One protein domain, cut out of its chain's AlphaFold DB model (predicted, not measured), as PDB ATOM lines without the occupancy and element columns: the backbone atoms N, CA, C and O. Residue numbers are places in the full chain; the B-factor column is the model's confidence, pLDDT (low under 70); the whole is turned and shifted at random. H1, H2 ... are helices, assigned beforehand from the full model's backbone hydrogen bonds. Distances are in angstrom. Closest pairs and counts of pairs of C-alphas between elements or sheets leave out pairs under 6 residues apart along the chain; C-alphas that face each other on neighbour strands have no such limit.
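This is residues 4 to 53 of the 166 residues of the protein "zf-HC2 domain-containing protein" of Deltaproteobacteria bacterium GWC2_65_14 (UniProt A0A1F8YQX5). The long helix H3 and H2 meet near their ends as a wide V, and H1 stands crosswise in its mouth, near H2. The far end of H3, with residues 45 to 53, sticks out. The 50 printed residues hold three named helices, H1, H2, H3 in chain order, and no named strand: all helix. The whole is only just compact, close to loose, with a radius of gyration of the C-alphas of 11.5 A and spans of 35 by 23 by 18 A.

H3, residues 34 to 52, is 27.6 A long and ends at C-alpha 52 (426.140, 150.690, 378.982). H2 is residues 20 to 32, 18.6 A. H1, residues 4 to 15, begins at C-alpha 4 (409.779, 139.155, 366.898).

H3 and H2 only just touch, with 3 pairs of C-alphas within 8 A, and only at the corner; the closest C-alphas, of Leu 37 and Ile 30, are 5.5 A apart. They run opposite ways at a steep tilt of 67 degrees, only just short of about perpendicular. H1 is close to H2 but not clearly touching, C-alphas 13 and 23 being closest at 6.8 A, and about perpendicular at 79 degrees. H1 and H3 are only just apart, closest 8.4 A. In H1, H2 and H3 every O i to N i+4 pair is within hydrogen-bond range.

The C-alphas farthest apart, of Gln 21 and Val 53, are 34.8 A apart. The printed part has no cut, both links are tight, and no printed residue is under pLDDT 70.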
ATOM      1  N   LYS A   4     410.383 137.890 366.468       86.19
ATOM      2  CA  LYS A   4     409.779 139.155 366.898       86.19
ATOM      3  C   LYS A   4     408.765 138.931 368.023       86.19
ATOM      4  O   LYS A   4     408.792 139.646 369.013       86.19
ATOM      5  N   GLU A   5     407.915 137.919 367.882       89.81
ATOM      6  CA  GLU A   5     406.928 137.528 368.897       89.81
ATOM      7  C   GLU A   5     407.600 137.099 370.206       89.81
ATOM      8  O   GLU A   5     407.162 137.506 371.277       89.81
ATOM      9  N   LEU A   6     408.696 136.336 370.121       87.31
ATOM     10  CA  LEU A   6     409.463 135.930 371.298       87.31
ATOM     11  C   LEU A   6     410.090 137.131 372.020       87.31
ATOM     12  O   LEU A   6     410.054 137.192 373.244       87.31
ATOM     13  N   ILE A   7     410.658 138.089 371.277       86.44
ATOM     14  CA  ILE A   7     411.271 139.281 371.878       86.44
ATOM     15  C   ILE A   7     410.230 140.106 372.637       86.44
ATOM     16  O   ILE A   7     410.512 140.493 373.763       86.44
ATOM     17  N   TYR A   8     409.040 140.326 372.070       89.12
ATOM     18  CA  TYR A   8     407.987 141.070 372.769       89.12
ATOM     19  C   TYR A   8     407.507 140.359 374.032       89.12
ATOM     20  O   TYR A   8     407.394 140.989 375.077       89.12
ATOM     21  N   LEU A   9     407.314 139.038 373.967       91.69
ATOM     22  CA  LEU A   9     406.949 138.247 375.141       91.69
ATOM     23  C   LEU A   9     407.979 138.411 376.273       91.69
ATOM     24  O   LEU A   9     407.621 138.593 377.434       91.69
ATOM     25  N   LEU A  10     409.268 138.346 375.935       91.19
ATOM     26  CA  LEU A  10     410.349 138.479 376.910       91.19
ATOM     27  C   LEU A  10     410.541 139.915 377.401       91.19
ATOM     28  O   LEU A  10     410.977 140.108 378.533       91.19
ATOM     29  N   GLU A  11     410.239 140.910 376.571       88.88
ATOM     30  CA  GLU A  11     410.225 142.316 376.966       88.88
ATOM     31  C   GLU A  11     409.176 142.541 378.057       88.88
ATOM     32  O   GLU A  11     409.538 142.991 379.145       88.88
ATOM     33  N   ASP A  12     407.937 142.088 377.836       92.31
ATOM     34  CA  ASP A  12     406.859 142.190 378.826       92.31
ATOM     35  C   ASP A  12     407.175 141.433 380.123       92.31
ATOM     36  O   ASP A  12     406.905 141.906 381.232       92.31
ATOM     37  N   TYR A  13     407.772 140.246 379.993       93.44
ATOM     38  CA  TYR A  13     408.183 139.427 381.131       93.44
ATOM     39  C   TYR A  13     409.246 140.132 381.987       93.44
ATOM     40  O   TYR A  13     409.115 140.215 383.209       93.44
ATOM     41  N   LEU A  14     410.294 140.665 381.352       89.38
ATOM     42  CA  LEU A  14     411.424 141.278 382.051       89.38
ATOM     43  C   LEU A  14     411.125 142.683 382.574       89.38
ATOM     44  O   LEU A  14     411.728 143.090 383.567       89.38
ATOM     45  N   ASP A  15     410.233 143.422 381.916       88.81
ATOM     46  CA  ASP A  15     409.808 144.756 382.351       88.81
ATOM     47  C   ASP A  15     408.659 144.686 383.376       88.81
ATOM     48  O   ASP A  15     408.271 145.701 383.956       88.81
ATOM     49  N   GLY A  16     408.167 143.474 383.670       91.06
ATOM     50  CA  GLY A  16     407.155 143.216 384.694       91.06
ATOM     51  C   GLY A  16     405.746 143.656 384.294       91.06
ATOM     52  O   GLY A  16     404.890 143.796 385.166       91.06
ATOM     53  N   THR A  17     405.507 143.882 383.002       95.12
ATOM     54  CA  THR A  17     404.219 144.306 382.427       95.12
ATOM     55  C   THR A  17     403.363 143.132 381.957       95.12
ATOM     56  O   THR A  17     402.202 143.329 381.601       95.12
ATOM     57  N   MET A  18     403.912 141.914 381.975       95.62
ATOM     58  CA  MET A  18     403.200 140.686 381.629       95.62
ATOM     59  C   MET A  18     402.022 140.404 382.575       95.62
ATOM     60  O   MET A  18     402.127 140.552 383.795       95.62
ATOM     61  N   GLU A  19     400.907 139.942 382.004       95.38
ATOM     62  CA  GLU A  19     399.728 139.492 382.749       95.38
ATOM     63  C   GLU A  19     400.072 138.351 383.723       95.38
ATOM     64  O   GLU A  19     400.825 137.439 383.385       95.38
ATOM     65  N   GLY A  20     399.489 138.378 384.927       94.06
ATOM     66  CA  GLY A  20     399.835 137.463 386.021       94.06
ATOM     67  C   GLY A  20     399.727 135.977 385.672       94.06
ATOM     68  O   GLY A  20     400.666 135.234 385.934       94.06
ATOM     69  N   GLN A  21     398.635 135.551 385.026       94.88
ATOM     70  CA  GLN A  21     398.453 134.142 384.655       94.88
ATOM     71  C   GLN A  21     399.514 133.682 383.643       94.88
ATOM     72  O   GLN A  21     400.143 132.642 383.821       94.88
ATOM     73  N   LEU A  22     399.754 134.483 382.603       94.00
ATOM     74  CA  LEU A  22     400.756 134.175 381.584       94.00
ATOM     75  C   LEU A  22     402.172 134.159 382.170       94.00
ATOM     76  O   LEU A  22     403.000 133.330 381.792       94.00
ATOM     77  N   LYS A  23     402.442 135.057 383.122       95.69
ATOM     78  CA  LYS A  23     403.705 135.091 383.850       95.69
ATOM     79  C   LYS A  23     403.924 133.810 384.655       95.69
ATOM     80  O   LYS A  23     405.004 133.243 384.559       95.69
ATOM     81  N   GLU A  24     402.922 133.338 385.394       96.19
ATOM     82  CA  GLU A  24     403.021 132.091 386.168       96.19
ATOM     83  C   GLU A  24     403.297 130.875 385.271       96.19
ATOM     84  O   GLU A  24     404.145 130.040 385.593       96.19
ATOM     85  N   GLU A  25     402.629 130.792 384.117       95.12
ATOM     86  CA  GLU A  25     402.870 129.736 383.126       95.12
ATOM     87  C   GLU A  25     404.304 129.786 382.574       95.12
ATOM     88  O   GLU A  25     404.969 128.752 382.439       95.12
ATOM     89  N   LEU A  26     404.802 130.991 382.284       94.06
ATOM     90  CA  LEU A  26     406.153 131.191 381.775       94.06
ATOM     91  C   LEU A  26     407.219 130.908 382.847       94.06
ATOM     92  O   LEU A  26     408.206 130.236 382.548       94.06
ATOM     93  N   ASP A  27     406.997 131.337 384.091       95.06
ATOM     94  CA  ASP A  27     407.849 131.038 385.248       95.06
ATOM     95  C   ASP A  27     407.984 129.520 385.442       95.06
ATOM     96  O   ASP A  27     409.094 128.995 385.583       95.06
ATOM     97  N   ALA A  28     406.864 128.791 385.372       95.88
ATOM     98  CA  ALA A  28     406.854 127.335 385.460       95.88
ATOM     99  C   ALA A  28     407.650 126.681 384.318       95.88
ATOM    100  O   ALA A  28     408.401 125.730 384.552       95.88
ATOM    101  N   HIS A  29     407.533 127.194 383.089       93.81
ATOM    102  CA  HIS A  29     408.316 126.703 381.956       93.81
ATOM    103  C   HIS A  29     409.820 126.922 382.161       93.81
ATOM    104  O   HIS A  29     410.604 125.986 381.998       93.81
ATOM    105  N   ILE A  30     410.224 128.137 382.541       94.50
ATOM    106  CA  ILE A  30     411.632 128.498 382.757       94.50
ATOM    107  C   ILE A  30     412.244 127.630 383.860       94.50
ATOM    108  O   ILE A  30     413.353 127.124 383.694       94.50
ATOM    109  N   ALA A  31     411.510 127.394 384.952       94.75
ATOM    110  CA  ALA A  31     411.965 126.557 386.063       94.75
ATOM    111  C   ALA A  31     412.213 125.090 385.663       94.75
ATOM    112  O   ALA A  31     413.015 124.406 386.299       94.75
ATOM    113  N   MET A  32     411.542 124.603 384.614       95.62
ATOM    114  CA  MET A  32     411.659 123.226 384.123       95.62
ATOM    115  C   MET A  32     412.506 123.092 382.845       95.62
ATOM    116  O   MET A  32     412.688 121.978 382.354       95.62
ATOM    117  N   CYS A  33     413.026 124.192 382.293       96.69
ATOM    118  CA  CYS A  33     413.717 124.215 381.005       96.69
ATOM    119  C   CYS A  33     415.076 124.924 381.117       96.69
ATOM    120  O   CYS A  33     415.182 126.143 380.976       96.69
ATOM    121  N   GLU A  34     416.135 124.140 381.329       95.75
ATOM    122  CA  GLU A  34     417.520 124.626 381.447       95.75
ATOM    123  C   GLU A  34     417.982 125.503 380.257       95.75
ATOM    124  O   GLU A  34     418.552 126.572 380.502       95.75
ATOM    125  N   PRO A  35     417.634 125.195 378.989       93.94
ATOM    126  CA  PRO A  35     417.924 126.088 377.867       93.94
ATOM    127  C   PRO A  35     417.278 127.475 377.988       93.94
ATOM    128  O   PRO A  35     417.906 128.483 377.661       93.94
ATOM    129  N   CYS A  36     416.030 127.549 378.458       92.94
ATOM    130  CA  CYS A  36     415.317 128.817 378.623       92.94
ATOM    131  C   CYS A  36     415.883 129.636 379.784       92.94
ATOM    132  O   CYS A  36     416.003 130.857 379.661       92.94
ATOM    133  N   LEU A  37     416.290 128.972 380.868       93.19
ATOM    134  CA  LEU A  37     416.986 129.614 381.979       93.19
ATOM    135  C   LEU A  37     418.302 130.255 381.508       93.19
ATOM    136  O   LEU A  37     418.502 131.457 381.685       93.19
ATOM    137  N   HIS A  38     419.158 129.493 380.821       94.25
ATOM    138  CA  HIS A  38     420.423 130.008 380.290       94.25
ATOM    139  C   HIS A  38     420.235 131.123 379.258       94.25
ATOM    140  O   HIS A  38     421.012 132.089 379.219       94.25
ATOM    141  N   PHE A  39     419.196 131.018 378.429       91.56
ATOM    142  CA  PHE A  39     418.843 132.073 377.491       91.56
ATOM    143  C   PHE A  39     418.499 133.374 378.226       91.56
ATOM    144  O   PHE A  39     419.048 134.420 377.882       91.56
ATOM    145  N   LEU A  40     417.651 133.319 379.258       91.94
ATOM    146  CA  LEU A  40     417.262 134.493 380.045       91.94
ATOM    147  C   LEU A  40     418.441 135.135 380.777       91.94
ATOM    148  O   LEU A  40     418.571 136.359 380.761       91.94
ATOM    149  N   GLU A  41     419.332 134.334 381.360       90.94
ATOM    150  CA  GLU A  41     420.556 134.840 381.990       90.94
ATOM    151  C   GLU A  41     421.442 135.593 380.991       90.94
ATOM    152  O   GLU A  41     421.950 136.682 381.278       90.94
ATOM    153  N   THR A  42     421.628 135.013 379.803       92.75
ATOM    154  CA  THR A  42     422.443 135.613 378.742       92.75
ATOM    155  C   THR A  42     421.786 136.885 378.223       92.75
ATOM    156  O   THR A  42     422.435 137.928 378.156       92.75
ATOM    157  N   TYR A  43     420.488 136.833 377.932       90.62
ATOM    158  CA  TYR A  43     419.721 137.965 377.432       90.62
ATOM    159  C   TYR A  43     419.701 139.131 378.430       90.62
ATOM    160  O   TYR A  43     419.918 140.278 378.040       90.62
ATOM    161  N   GLY A  44     419.543 138.849 379.728       87.69
ATOM    162  CA  GLY A  44     419.638 139.850 380.791       87.69
ATOM    163  C   GLY A  44     420.994 140.566 380.803       87.69
ATOM    164  O   GLY A  44     421.043 141.798 380.822       87.69
ATOM    165  N   LYS A  45     422.100 139.816 380.695       90.50
ATOM    166  CA  LYS A  45     423.454 140.393 380.573       90.50
ATOM    167  C   LYS A  45     423.602 141.223 379.298       90.50
ATOM    168  O   LYS A  45     424.133 142.329 379.359       90.50
ATOM    169  N   THR A  46     423.099 140.734 378.164       90.75
ATOM    170  CA  THR A  46     423.107 141.475 376.896       90.75
ATOM    171  C   THR A  46     422.363 142.803 377.023       90.75
ATOM    172  O   THR A  46     422.908 143.825 376.619       90.75
ATOM    173  N   ARG A  47     421.173 142.835 377.648       87.88
ATOM    174  CA  ARG A  47     420.427 144.088 377.888       87.88
ATOM    175  C   ARG A  47     421.252 145.092 378.694       87.88
ATOM    176  O   ARG A  47     421.285 146.267 378.334       87.88
ATOM    177  N   VAL A  48     421.913 144.645 379.763       87.75
ATOM    178  CA  VAL A  48     422.760 145.508 380.604       87.75
ATOM    179  C   VAL A  48     423.939 146.059 379.806       87.75
ATOM    180  O   VAL A  48     424.141 147.269 379.796       87.75
ATOM    181  N   LEU A  49     424.667 145.201 379.087       88.06
ATOM    182  CA  LEU A  49     425.807 145.612 378.263       88.06
ATOM    183  C   LEU A  49     425.389 146.593 377.161       88.06
ATOM    184  O   LEU A  49     426.024 147.626 376.981       88.06
ATOM    185  N   CYS A  50     424.278 146.329 376.467       85.94
ATOM    186  CA  CYS A  50     423.756 147.238 375.449       85.94
ATOM    187  C   CYS A  50     423.358 148.605 376.026       85.94
ATOM    188  O   CYS A  50     423.532 149.614 375.352       85.94
ATOM    189  N   ARG A  51     422.847 148.660 377.265       84.19
ATOM    190  CA  ARG A  51     422.509 149.921 377.951       84.19
ATOM    191  C   ARG A  51     423.734 150.702 378.432       84.19
ATOM    192  O   ARG A  51     423.607 151.893 378.690       84.19
ATOM    193  N   GLN A  52     424.886 150.049 378.575       87.38
ATOM    194  CA  GLN A  52     426.140 150.690 378.982       87.38
ATOM    195  C   GLN A  52     426.867 151.375 377.823       87.38
ATOM    196  O   GLN A  52     427.745 152.191 378.087       87.38
ATOM    197  N   VAL A  53     426.489 151.083 376.572       84.44
ATOM    198  CA  VAL A  53     427.074 151.730 375.394       84.44
ATOM    199  C   VAL A  53     426.822 153.233 375.463       84.44
ATOM    200  O   VAL A  53     425.688 153.712 375.404       84.44
TER     201      VAL A  53